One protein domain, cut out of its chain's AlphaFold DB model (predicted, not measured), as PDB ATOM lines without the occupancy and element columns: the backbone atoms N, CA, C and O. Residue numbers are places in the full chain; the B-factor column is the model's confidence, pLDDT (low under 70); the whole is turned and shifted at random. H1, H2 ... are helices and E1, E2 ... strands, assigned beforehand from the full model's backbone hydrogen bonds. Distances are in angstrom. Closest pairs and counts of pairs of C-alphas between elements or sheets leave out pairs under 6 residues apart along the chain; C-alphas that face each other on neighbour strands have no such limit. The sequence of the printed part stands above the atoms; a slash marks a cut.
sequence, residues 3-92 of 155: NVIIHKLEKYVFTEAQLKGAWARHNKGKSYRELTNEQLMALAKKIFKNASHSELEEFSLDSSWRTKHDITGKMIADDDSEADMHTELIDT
ATOM      1  N   ASN A   3      -5.852  30.147  49.536       90.38
ATOM      2  CA  ASN A   3      -4.973  29.234  50.262       90.38
ATOM      3  C   ASN A   3      -5.076  27.825  49.674       90.38
ATOM      4  O   ASN A   3      -6.167  27.375  49.329       90.38
ATOM      5  N   VAL A   4      -3.947  27.123  49.577       87.56
ATOM      6  CA  VAL A   4      -3.923  25.714  49.167       87.56
ATOM      7  C   VAL A   4      -3.706  24.841  50.394       87.56
ATOM      8  O   VAL A   4      -2.769  25.068  51.161       87.56
ATOM      9  N   ILE A   5      -4.554  23.836  50.560       85.50
ATOM     10  CA  ILE A   5      -4.462  22.829  51.610       85.50
ATOM     11  C   ILE A   5      -4.035  21.519  50.961       85.50
ATOM     12  O   ILE A   5      -4.631  21.093  49.976       85.50
ATOM     13  N   ILE A   6      -3.013  20.877  51.513       82.75
ATOM     14  CA  ILE A   6      -2.616  19.521  51.136       82.75
ATOM     15  C   ILE A   6      -2.949  18.600  52.302       82.75
ATOM     16  O   ILE A   6      -2.438  18.780  53.408       82.75
ATOM     17  N   HIS A   7      -3.799  17.616  52.039       80.50
ATOM     18  CA  HIS A   7      -4.186  16.572  52.975       80.50
ATOM     19  C   HIS A   7      -3.360  15.314  52.697       80.50
ATOM     20  O   HIS A   7      -3.415  14.743  51.603       80.50
ATOM     21  N   LYS A   8      -2.593  14.907  53.710       77.19
ATOM     22  CA  LYS A   8      -2.000  13.571  53.862       77.19
ATOM     23  C   LYS A   8      -2.432  13.023  55.230       77.19
ATOM     24  O   LYS A   8      -3.596  13.173  55.561       77.19
ATOM     25  N   LEU A   9      -1.485  12.489  56.015       66.88
ATOM     26  CA  LEU A   9      -1.621  12.199  57.453       66.88
ATOM     27  C   LEU A   9      -1.789  13.453  58.311       66.88
ATOM     28  O   LEU A   9      -2.364  13.421  59.392       66.88
ATOM     29  N   GLU A  10      -1.252  14.567  57.822       76.06
ATOM     30  CA  GLU A  10      -1.397  15.891  58.407       76.06
ATOM     31  C   GLU A  10      -1.929  16.843  57.335       76.06
ATOM     32  O   GLU A  10      -1.791  16.602  56.127       76.06
ATOM     33  N   LYS A  11      -2.534  17.947  57.780       85.25
ATOM     34  CA  LYS A  11      -2.969  19.028  56.895       85.25
ATOM     35  C   LYS A  11      -1.879  20.079  56.809       85.25
ATOM     36  O   LYS A  11      -1.547  20.694  57.818       85.25
ATOM     37  N   TYR A  12      -1.388  20.337  55.605       90.50
ATOM     38  CA  TYR A  12      -0.435  21.412  55.340       90.50
ATOM     39  C   TYR A  12      -1.131  22.565  54.631       90.50
ATOM     40  O   TYR A  12      -1.827  22.364  53.636       90.50
ATOM     41  N   VAL A  13      -0.934  23.780  55.135       92.19
ATOM     42  CA  VAL A  13      -1.609  24.986  54.662       92.19
ATOM     43  C   VAL A  13      -0.595  25.963  54.078       92.19
ATOM     44  O   VAL A  13       0.241  26.539  54.787       92.19
ATOM     45  N   PHE A  14      -0.722  26.192  52.774       93.81
ATOM     46  CA  PHE A  14       0.067  27.149  52.008       93.81
ATOM     47  C   PHE A  14      -0.763  28.403  51.758       93.81
ATOM     48  O   PHE A  14      -1.704  28.397  50.959       93.81
ATOM     49  N   THR A  15      -0.413  29.492  52.440       93.31
ATOM     50  CA  THR A  15      -1.160  30.748  52.309       93.31
ATOM     51  C   THR A  15      -0.830  31.464  51.004       93.31
ATOM     52  O   THR A  15       0.260  31.305  50.441       93.31
ATOM     53  N   GLU A  16      -1.732  32.332  50.543       92.81
ATOM     54  CA  GLU A  16      -1.504  33.128  49.330       92.81
ATOM     55  C   GLU A  16      -0.175  33.911  49.378       92.81
ATOM     56  O   GLU A  16       0.535  34.022  48.377       92.81
ATOM     57  N   ALA A  17       0.196  34.438  50.550       91.06
ATOM     58  CA  ALA A  17       1.448  35.170  50.742       91.06
ATOM     59  C   ALA A  17       2.684  34.281  50.520       91.06
ATOM     60  O   ALA A  17       3.644  34.696  49.865       91.06
ATOM     61  N   GLN A  18       2.652  33.044  51.014       90.38
ATOM     62  CA  GLN A  18       3.742  32.088  50.829       90.38
ATOM     63  C   GLN A  18       3.850  31.621  49.382       90.38
ATOM     64  O   GLN A  18       4.956  31.554  48.841       90.38
ATOM     65  N   LEU A  19       2.713  31.355  48.738       93.44
ATOM     66  CA  LEU A  19       2.661  30.986  47.326       93.44
ATOM     67  C   LEU A  19       3.222  32.114  46.449       93.44
ATOM     68  O   LEU A  19       4.063  31.858  45.587       93.44
ATOM     69  N   LYS A  20       2.866  33.376  46.728       92.94
ATOM     70  CA  LYS A  20       3.471  34.553  46.077       92.94
ATOM     71  C   LYS A  20       4.983  34.607  46.282       92.94
ATOM     72  O   LYS A  20       5.723  34.793  45.315       92.94
ATOM     73  N   GLY A  21       5.446  34.424  47.519       90.62
ATOM     74  CA  GLY A  21       6.873  34.428  47.848       90.62
ATOM     75  C   GLY A  21       7.648  33.310  47.142       90.62
ATOM     76  O   GLY A  21       8.728  33.538  46.595       90.62
ATOM     77  N   ALA A  22       7.090  32.101  47.089       89.50
ATOM     78  CA  ALA A  22       7.664  30.975  46.356       89.50
ATOM     79  C   ALA A  22       7.683  31.221  44.840       89.50
ATOM     80  O   ALA A  22       8.705  30.990  44.192       89.50
ATOM     81  N   TRP A  23       6.592  31.746  44.279       90.75
ATOM     82  CA  TRP A  23       6.496  32.056  42.854       90.75
ATOM     83  C   TRP A  23       7.536  33.094  42.418       90.75
ATOM     84  O   TRP A  23       8.261  32.874  41.442       90.75
ATOM     85  N   ALA A  24       7.667  34.185  43.179       88.75
ATOM     86  CA  ALA A  24       8.592  35.279  42.888       88.75
ATOM     87  C   ALA A  24      10.068  34.840  42.871       88.75
ATOM     88  O   ALA A  24      10.863  35.386  42.104       88.75
ATOM     89  N   ARG A  25      10.436  33.829  43.673       84.12
ATOM     90  CA  ARG A  25      11.805  33.288  43.724       84.12
ATOM     91  C   ARG A  25      12.231  32.596  42.427       84.12
ATOM     92  O   ARG A  25      13.409  32.646  42.083       84.12
ATOM     93  N   HIS A  26      11.295  31.992  41.694       77.50
ATOM     94  CA  HIS A  26      11.608  31.156  40.528       77.50
ATOM     95  C   HIS A  26      11.099  31.704  39.190       77.50
ATOM     96  O   HIS A  26      11.595  31.285  38.148       77.50
ATOM     97  N   ASN A  27      10.149  32.642  39.190       78.69
ATOM     98  CA  ASN A  27       9.486  33.113  37.971       78.69
ATOM     99  C   ASN A  27       9.523  34.640  37.864       78.69
ATOM    100  O   ASN A  27       8.500  35.323  37.943       78.69
ATOM    101  N   LYS A  28      10.729  35.186  37.667       71.19
ATOM    102  CA  LYS A  28      10.918  36.623  37.438       71.19
ATOM    103  C   LYS A  28      10.169  37.045  36.167       71.19
ATOM    104  O   LYS A  28      10.495  36.584  35.079       71.19
ATOM    105  N   GLY A  29       9.169  37.916  36.315       72.56
ATOM    106  CA  GLY A  29       8.439  38.534  35.200       72.56
ATOM    107  C   GLY A  29       7.065  37.942  34.872       72.56
ATOM    108  O   GLY A  29       6.372  38.521  34.044       72.56
ATOM    109  N   LYS A  30       6.634  36.850  35.522       79.81
ATOM    110  CA  LYS A  30       5.257  36.335  35.388       79.81
ATOM    111  C   LYS A  30       4.413  36.717  36.595       79.81
ATOM    112  O   LYS A  30       4.839  36.513  37.736       79.81
ATOM    113  N   SER A  31       3.216  37.241  36.351       86.62
ATOM    114  CA  SER A  31       2.333  37.676  37.428       86.62
ATOM    115  C   SER A  31       1.749  36.474  38.160       86.62
ATOM    116  O   SER A  31       1.209  35.556  37.551       86.62
ATOM    117  N   TYR A  32       1.789  36.507  39.491       89.06
ATOM    118  CA  TYR A  32       1.101  35.515  40.322       89.06
ATOM    119  C   TYR A  32      -0.412  35.477  40.048       89.06
ATOM    120  O   TYR A  32      -1.040  34.430  40.154       89.06
ATOM    121  N   ARG A  33      -1.005  36.619  39.672       86.62
ATOM    122  CA  ARG A  33      -2.451  36.733  39.413       86.62
ATOM    123  C   ARG A  33      -2.911  35.981  38.165       86.62
ATOM    124  O   ARG A  33      -4.104  35.768  38.011       86.62
ATOM    125  N   GLU A  34      -1.985  35.623  37.281       87.12
ATOM    126  CA  GLU A  34      -2.280  34.904  36.038       87.12
ATOM    127  C   GLU A  34      -2.294  33.385  36.236       87.12
ATOM    128  O   GLU A  34      -2.619  32.655  35.302       87.12
ATOM    129  N   LEU A  35      -1.936  32.899  37.432       90.56
ATOM    130  CA  LEU A  35      -1.933  31.472  37.715       90.56
ATOM    131  C   LEU A  35      -3.357  30.924  37.762       90.56
ATOM    132  O   LEU A  35      -4.218  31.436  38.483       90.56
ATOM    133  N   THR A  36      -3.581  29.842  37.021       93.44
ATOM    134  CA  THR A  36      -4.817  29.065  37.131       93.44
ATOM    135  C   THR A  36      -4.872  28.337  38.475       93.44
ATOM    136  O   THR A  36      -3.861  28.195  39.171       93.44
ATOM    137  N   ASN A  37      -6.054  27.841  38.848       93.50
ATOM    138  CA  ASN A  37      -6.215  27.072  40.082       93.50
ATOM    139  C   ASN A  37      -5.307  25.826  40.083       93.50
ATOM    140  O   ASN A  37      -4.652  25.542  41.084       93.50
ATOM    141  N   GLU A  38      -5.174  25.146  38.942       92.88
ATOM    142  CA  GLU A  38      -4.301  23.979  38.770       92.88
ATOM    143  C   GLU A  38      -2.825  24.355  38.942       92.88
ATOM    144  O   GLU A  38      -2.062  23.634  39.582       92.88
ATOM    145  N   GLN A  39      -2.410  25.512  38.417       93.25
ATOM    146  CA  GLN A  39      -1.037  25.996  38.570       93.25
ATOM    147  C   GLN A  39      -0.719  26.399  40.016       93.25
ATOM    148  O   GLN A  39       0.405  26.175  40.472       93.25
ATOM    149  N   LEU A  40      -1.690  26.954  40.748       94.38
ATOM    150  CA  LEU A  40      -1.555  27.250  42.178       94.38
ATOM    151  C   LEU A  40      -1.396  25.970  43.003       94.38
ATOM    152  O   LEU A  40      -0.475  25.877  43.817       94.38
ATOM    153  N   MET A  41      -2.239  24.965  42.757       94.25
ATOM    154  CA  MET A  41      -2.135  23.666  43.428       94.25
ATOM    155  C   MET A  41      -0.815  22.965  43.087       94.25
ATOM    156  O   MET A  41      -0.117  22.491  43.983       94.25
ATOM    157  N   ALA A  42      -0.391  22.986  41.820       93.31
ATOM    158  CA  ALA A  42       0.903  22.442  41.404       93.31
ATOM    159  C   ALA A  42       2.089  23.159  42.075       93.31
ATOM    160  O   ALA A  42       3.077  22.516  42.443       93.31
ATOM    161  N   LEU A  43       2.003  24.480  42.268       93.88
ATOM    162  CA  LEU A  43       3.009  25.242  43.008       93.88
ATOM    163  C   LEU A  43       3.076  24.798  44.474       93.88
ATOM    164  O   LEU A  43       4.175  24.542  44.965       93.88
ATOM    165  N   ALA A  44       1.935  24.657  45.152       94.62
ATOM    166  CA  ALA A  44       1.883  24.171  46.531       94.62
ATOM    167  C   ALA A  44       2.471  22.757  46.657       94.62
ATOM    168  O   ALA A  44       3.361  22.534  47.476       94.62
ATOM    169  N   LYS A  45       2.075  21.832  45.771       93.00
ATOM    170  CA  LYS A  45       2.632  20.469  45.698       93.00
ATOM    171  C   LYS A  45       4.147  20.481  45.495       93.00
ATOM    172  O   LYS A  45       4.865  19.689  46.104       93.00
ATOM    173  N   LYS A  46       4.658  21.394  44.662       92.88
ATOM    174  CA  LYS A  46       6.101  21.570  44.460       92.88
ATOM    175  C   LYS A  46       6.800  22.076  45.722       92.88
ATOM    176  O   LYS A  46       7.896  21.604  46.005       92.88
ATOM    177  N   ILE A  47       6.215  23.024  46.458       92.81
ATOM    178  CA  ILE A  47       6.788  23.499  47.730       92.81
ATOM    179  C   ILE A  47       6.814  22.343  48.729       92.81
ATOM    180  O   ILE A  47       7.875  22.035  49.255       92.81
ATOM    181  N   PHE A  48       5.686  21.652  48.901       92.25
ATOM    182  CA  PHE A  48       5.552  20.501  49.790       92.25
ATOM    183  C   PHE A  48       6.610  19.420  49.528       92.25
ATOM    184  O   PHE A  48       7.309  19.010  50.448       92.25
ATOM    185  N   LYS A  49       6.801  19.009  48.265       90.56
ATOM    186  CA  LYS A  49       7.781  17.970  47.884       90.56
ATOM    187  C   LYS A  49       9.245  18.372  48.123       90.56
ATOM    188  O   LYS A  49      10.096  17.492  48.164       90.56
ATOM    189  N   ASN A  50       9.544  19.667  48.240       90.94
ATOM    190  CA  ASN A  50      10.907  20.178  48.441       90.94
ATOM    191  C   ASN A  50      11.152  20.730  49.855       90.94
ATOM    192  O   ASN A  50      12.274  21.142  50.141       90.94
ATOM    193  N   ALA A  51      10.125  20.782  50.705       89.38
ATOM    194  CA  ALA A  51      10.235  21.308  52.056       89.38
ATOM    195  C   ALA A  51      10.973  20.316  52.965       89.38
ATOM    196  O   ALA A  51      10.746  19.105  52.922       89.38
ATOM    197  N   SER A  52      11.854  20.844  53.806       89.69
ATOM    198  CA  SER A  52      12.436  20.110  54.929       89.69
ATOM    199  C   SER A  52      11.388  19.838  56.012       89.69
ATOM    200  O   SER A  52      10.338  20.476  56.060       89.69
ATOM    201  N   HIS A  53      11.686  18.911  56.925       85.75
ATOM    202  CA  HIS A  53      10.776  18.585  58.027       85.75
ATOM    203  C   HIS A  53      10.426  19.813  58.885       85.75
ATOM    204  O   HIS A  53       9.255  20.056  59.144       85.75
ATOM    205  N   SER A  54      11.416  20.643  59.226       86.19
ATOM    206  CA  SER A  54      11.193  21.884  59.980       86.19
ATOM    207  C   SER A  54      10.331  22.899  59.225       86.19
ATOM    208  O   SER A  54       9.547  23.611  59.837       86.19
ATOM    209  N   GLU A  55      10.442  22.972  57.895       87.94
ATOM    210  CA  GLU A  55       9.563  23.841  57.097       87.94
ATOM    211  C   GLU A  55       8.126  23.301  57.061       87.94
ATOM    212  O   GLU A  55       7.175  24.078  57.089       87.94
ATOM    213  N   LEU A  56       7.952  21.975  57.027       88.06
ATOM    214  CA  LEU A  56       6.630  21.347  57.074       88.06
ATOM    215  C   LEU A  56       5.919  21.585  58.412       88.06
ATOM    216  O   LEU A  56       4.707  21.798  58.404       88.06
ATOM    217  N   GLU A  57       6.649  21.629  59.529       86.69
ATOM    218  CA  GLU A  57       6.095  21.997  60.842       86.69
ATOM    219  C   GLU A  57       5.504  23.415  60.849       86.69
ATOM    220  O   GLU A  57       4.500  23.659  61.507       86.69
ATOM    221  N   GLU A  58       6.067  24.360  60.092       88.12
ATOM    222  CA  GLU A  58       5.496  25.710  59.972       88.12
ATOM    223  C   GLU A  58       4.227  25.752  59.111       88.12
ATOM    224  O   GLU A  58       3.433  26.698  59.190       88.12
ATOM    225  N   PHE A  59       4.049  24.760  58.237       89.25
ATOM    226  CA  PHE A  59       2.900  24.674  57.338       89.25
ATOM    227  C   PHE A  59       1.775  23.826  57.916       89.25
ATOM    228  O   PHE A  59       0.651  23.937  57.422       89.25
ATOM    229  N   SER A  60       2.041  22.998  58.926       87.88
ATOM    230  CA  SER A  60       1.024  22.134  59.511       87.88
ATOM    231  C   SER A  60      -0.080  22.960  60.171       87.88
ATOM    232  O   SER A  60       0.157  23.968  60.851       87.88
ATOM    233  N   LEU A  61      -1.321  22.546  59.928       78.94
ATOM    234  CA  LEU A  61      -2.468  22.991  60.697       78.94
ATOM    235  C   LEU A  61      -2.240  22.559  62.153       78.94
ATOM    236  O   LEU A  61      -1.827  21.429  62.383       78.94
ATOM    237  N   ASP A  62      -2.483  23.460  63.106       74.69
ATOM    238  CA  ASP A  62      -2.167  23.324  64.542       74.69
ATOM    239  C   ASP A  62      -0.714  23.654  64.951       74.69
ATOM    240  O   ASP A  62      -0.377  23.611  66.137       74.69
ATOM    241  N   SER A  63       0.128  24.103  64.015       81.38
ATOM    242  CA  SER A  63       1.370  24.809  64.359       81.38
ATOM    243  C   SER A  63       1.099  26.194  64.962       81.38
ATOM    244  O   SER A  63       0.024  26.776  64.801       81.38
ATOM    245  N   SER A  64       2.114  26.805  65.586       83.31
ATOM    246  CA  SER A  64       2.023  28.198  66.069       83.31
ATOM    247  C   SER A  64       1.780  29.230  64.956       83.31
ATOM    248  O   SER A  64       1.481  30.386  65.250       83.31
ATOM    249  N   TRP A  65       1.907  28.827  63.688       84.00
ATOM    250  CA  TRP A  65       1.819  29.695  62.516       84.00
ATOM    251  C   TRP A  65       0.534  29.507  61.707       84.00
ATOM    252  O   TRP A  65       0.335  30.232  60.726       84.00
ATOM    253  N   ARG A  66      -0.317  28.536  62.061       86.19
ATOM    254  CA  ARG A  66      -1.535  28.202  61.312       86.19
ATOM    255  C   ARG A  66      -2.742  28.087  62.208       86.19
ATOM    256  O   ARG A  66      -2.697  27.528  63.298       86.19
ATOM    257  N   THR A  67      -3.856  28.592  61.704       84.38
ATOM    258  CA  THR A  67      -5.119  28.622  62.428       84.38
ATOM    259  C   THR A  67      -6.229  27.998  61.598       84.38
ATOM    260  O   THR A  67      -6.146  27.879  60.377       84.38
ATOM    261  N   LYS A  68      -7.343  27.662  62.255       82.00
ATOM    262  CA  LYS A  68      -8.548  27.187  61.558       82.00
ATOM    263  C   LYS A  68      -9.121  28.218  60.576       82.00
ATOM    264  O   LYS A  68      -9.836  27.835  59.655       82.00
ATOM    265  N   HIS A  69      -8.802  29.505  60.731       82.88
ATOM    266  CA  HIS A  69      -9.220  30.530  59.774       82.88
ATOM    267  C   HIS A  69      -8.567  30.343  58.403       82.88
ATOM    268  O   HIS A  69      -9.216  30.597  57.394       82.88
ATOM    269  N   ASP A  70      -7.342  29.812  58.345       84.50
ATOM    270  CA  ASP A  70      -6.611  29.622  57.087       84.50
ATOM    271  C   ASP A  70      -7.215  28.529  56.192       84.50
ATOM    272  O   ASP A  70      -6.904  28.468  55.001       84.50
ATOM    273  N   ILE A  71      -8.086  27.692  56.765       84.19
ATOM    274  CA  ILE A  71      -8.784  26.595  56.086       84.19
ATOM    275  C   ILE A  71     -10.299  26.803  56.001       84.19
ATOM    276  O   ILE A  71     -11.019  25.957  55.471       84.19
ATOM    277  N   THR A  72     -10.810  27.901  56.563       84.06
ATOM    278  CA  THR A  72     -12.244  28.192  56.559       84.06
ATOM    279  C   THR A  72     -12.555  29.110  55.390       84.06
ATOM    280  O   THR A  72     -12.166  30.273  55.383       84.06
ATOM    281  N   GLY A  73     -13.275  28.586  54.406       85.25
ATOM    282  CA  GLY A  73     -13.688  29.346  53.238       85.25
ATOM    283  C   GLY A  73     -14.406  28.482  52.215       85.25
ATOM    284  O   GLY A  73     -14.719  27.316  52.474       85.25
ATOM    285  N   LYS A  74     -14.661  29.047  51.040       87.56
ATOM    286  CA  LYS A  74     -15.244  28.318  49.914       87.56
ATOM    287  C   LYS A  74     -14.162  27.527  49.187       87.56
ATOM    288  O   LYS A  74     -13.209  28.107  48.675       87.56
ATOM    289  N   MET A  75     -14.334  26.215  49.073       87.75
ATOM    290  CA  MET A  75     -13.515  25.412  48.166       87.75
ATOM    291  C   MET A  75     -13.845  25.779  46.718       87.75
ATOM    292  O   MET A  75     -15.007  25.751  46.310       87.75
ATOM    293  N   ILE A  76     -12.824  26.171  45.960       90.88
ATOM    294  CA  ILE A  76     -12.960  26.637  44.573       90.88
ATOM    295  C   ILE A  76     -12.320  25.688  43.555       90.88
ATOM    296  O   ILE A  76     -12.615  25.805  42.367       90.88
ATOM    297  N   ALA A  77     -11.456  24.777  44.001       90.00
ATOM    298  CA  ALA A  77     -10.930  23.661  43.219       90.00
ATOM    299  C   ALA A  77     -10.379  22.580  44.157       90.00
ATOM    300  O   ALA A  77      -9.987  22.890  45.284       90.00
ATOM    301  N   ASP A  78     -10.310  21.349  43.670       89.06
ATOM    302  CA  ASP A  78      -9.709  20.210  44.354       89.06
ATOM    303  C   ASP A  78      -8.995  19.266  43.369       89.06
ATOM    304  O   ASP A  78      -9.199  19.329  42.154       89.06
ATOM    305  N   ASP A  79      -8.102  18.430  43.897       85.19
ATOM    306  CA  ASP A  79      -7.322  17.445  43.150       85.19
ATOM    307  C   ASP A  79      -6.998  16.221  44.033       85.19
ATOM    308  O   ASP A  79      -6.106  16.276  44.883       85.19
ATOM    309  N   ASP A  80      -7.703  15.112  43.774       82.62
ATOM    310  CA  ASP A  80      -7.502  13.764  44.351       82.62
ATOM    311  C   ASP A  80      -6.928  12.782  43.302       82.62
ATOM    312  O   ASP A  80      -7.250  11.592  43.262       82.62
ATOM    313  N   SER A  81      -6.114  13.275  42.362       81.69
ATOM    314  CA  SER A  81      -5.468  12.406  41.365       81.69
ATOM    315  C   SER A  81      -4.300  11.584  41.933       81.69
ATOM    316  O   SER A  81      -3.955  10.540  41.374       81.69
ATOM    317  N   GLU A  82      -3.690  12.031  43.036       79.00
ATOM    318  CA  GLU A  82      -2.587  11.345  43.716       79.00
ATOM    319  C   GLU A  82      -3.136  10.424  44.818       79.00
ATOM    320  O   GLU A  82      -3.938  10.817  45.659       79.00
ATOM    321  N   ALA A  83      -2.697   9.161  44.836       70.75
ATOM    322  CA  ALA A  83      -3.258   8.168  45.752       70.75
ATOM    323  C   ALA A  83      -3.050   8.534  47.231       70.75
ATOM    324  O   ALA A  83      -3.923   8.243  48.044       70.75
ATOM    325  N   ASP A  84      -1.919   9.154  47.563       71.62
ATOM    326  CA  ASP A  84      -1.462   9.493  48.914       71.62
ATOM    327  C   ASP A  84      -1.577  10.997  49.230       71.62
ATOM    328  O   ASP A  84      -0.947  11.477  50.175       71.62
ATOM    329  N   MET A  85      -2.302  11.762  48.408       81.31
ATOM    330  CA  MET A  85      -2.378  13.214  48.539       81.31
ATOM    331  C   MET A  85      -3.672  13.765  47.947       81.31
ATOM    332  O   MET A  85      -3.913  13.639  46.749       81.31
ATOM    333  N   HIS A  86      -4.432  14.485  48.767       85.88
ATOM    334  CA  HIS A  86      -5.546  15.314  48.311       85.88
ATOM    335  C   HIS A  86      -5.178  16.783  48.432       85.88
ATOM    336  O   HIS A  86      -4.556  17.193  49.411       85.88
ATOM    337  N   THR A  87      -5.501  17.584  47.427       88.94
ATOM    338  CA  THR A  87      -5.199  19.020  47.429       88.94
ATOM    339  C   THR A  87      -6.469  19.818  47.223       88.94
ATOM    340  O   THR A  87      -7.231  19.542  46.308       88.94
ATOM    341  N   GLU A  88      -6.672  20.838  48.044       90.25
ATOM    342  CA  GLU A  88      -7.811  21.746  47.957       90.25
ATOM    343  C   GLU A  88      -7.313  23.174  47.795       90.25
ATOM    344  O   GLU A  88      -6.342  23.592  48.427       90.25
ATOM    345  N   LEU A  89      -8.009  23.952  46.980       91.75
ATOM    346  CA  LEU A  89      -7.845  25.393  46.901       91.75
ATOM    347  C   LEU A  89      -9.068  26.055  47.533       91.75
ATOM    348  O   LEU A  89     -10.189  25.925  47.033       91.75
ATOM    349  N   ILE A  90      -8.839  26.789  48.617       89.75
ATOM    350  CA  ILE A  90      -9.867  27.480  49.392       89.75
ATOM    351  C   ILE A  90      -9.748  28.987  49.174       89.75
ATOM    352  O   ILE A  90      -8.661  29.558  49.290       89.75
ATOM    353  N   ASP A  91     -10.872  29.643  48.900       90.44
ATOM    354  CA  ASP A  91     -11.003  31.089  49.036       90.44
ATOM    355  C   ASP A  91     -11.545  31.435  50.425       90.44
ATOM    356  O   ASP A  91     -12.714  31.198  50.729       90.44
ATOM    357  N   THR A  92     -10.684  31.981  51.281       88.19
ATOM    358  CA  THR A  92     -11.011  32.308  52.679       88.19
ATOM    359  C   THR A  92     -11.759  33.632  52.838       88.19
ATOM    360  O   THR A  92     -12.115  33.996  53.956       88.19
TER     361      THR A  92
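This is residues 3 to 92 of the 155 residues of an uncharacterized protein of Scopulibacillus darangshiensis (UniProt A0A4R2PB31). A twisted wall of four strands has the long helix H2 slantwise over one face, in two layers, a helix layer on a sheet. H1 packs on H2, H3 sits beside edge strand E2 on H2's face, H4 grazes the sheet, and residues 25 to 30 stick out. The 90 printed residues run E1 E2 H1 H2 H3 H4 E3 E4, class mixed, helices and strands; the antiparallel sheet runs E2 E1 E4 E3. The whole is compact, radius of gyration of the C-alphas 12.4 A, spans 35 by 27 by 27 A.

Find C-alpha 3 at (-4.973, 29.234, 50.262), where E1 (residues 3 to 7) begins; E2 is residues 11 to 14. H1 is residues 16 to 26, 15.9 A. H2 (residues 37 to 50, 20.3 A) begins at (-6.215, 27.072, 40.082). H3 is 53 to 59, H4 68 to 71, E3 74 to 82, 22.1 A. E4 (85 to 91, 19.9 A) ends at (-11.003, 31.089, 49.036).

In hairpin E1 and E2, N 6 and O 12 are 2.9 A apart; between E1 and E4, N 5 and O 88, 2.8 A; in hairpin E3 and E4, N 79 and O 87, 2.8 A. H2 is over E1 and E4, height over the sheet 8.5 A; its closest C-alphas to E1 are Met 41 and Val 4, 6.4 A. H1 touches H2, C-alphas of Leu 19 and Ala 44 at 6.9 A, only just about perpendicular at 73 degrees. H3 is over none of the strands; its Phe 59 and Tyr 12 of E2 have C-alphas 5.1 A apart. Every O i to N i+4 pair is within hydrogen-bond range in H2, 6 of 7 in H1, 2 of 3 in H3; H4 is too short for one.

The C-alphas of Leu 9 and Gly 29 are farthest apart, 35.9 A. The printed part has no cut and no long link. Only residue 9 has pLDDT under 70.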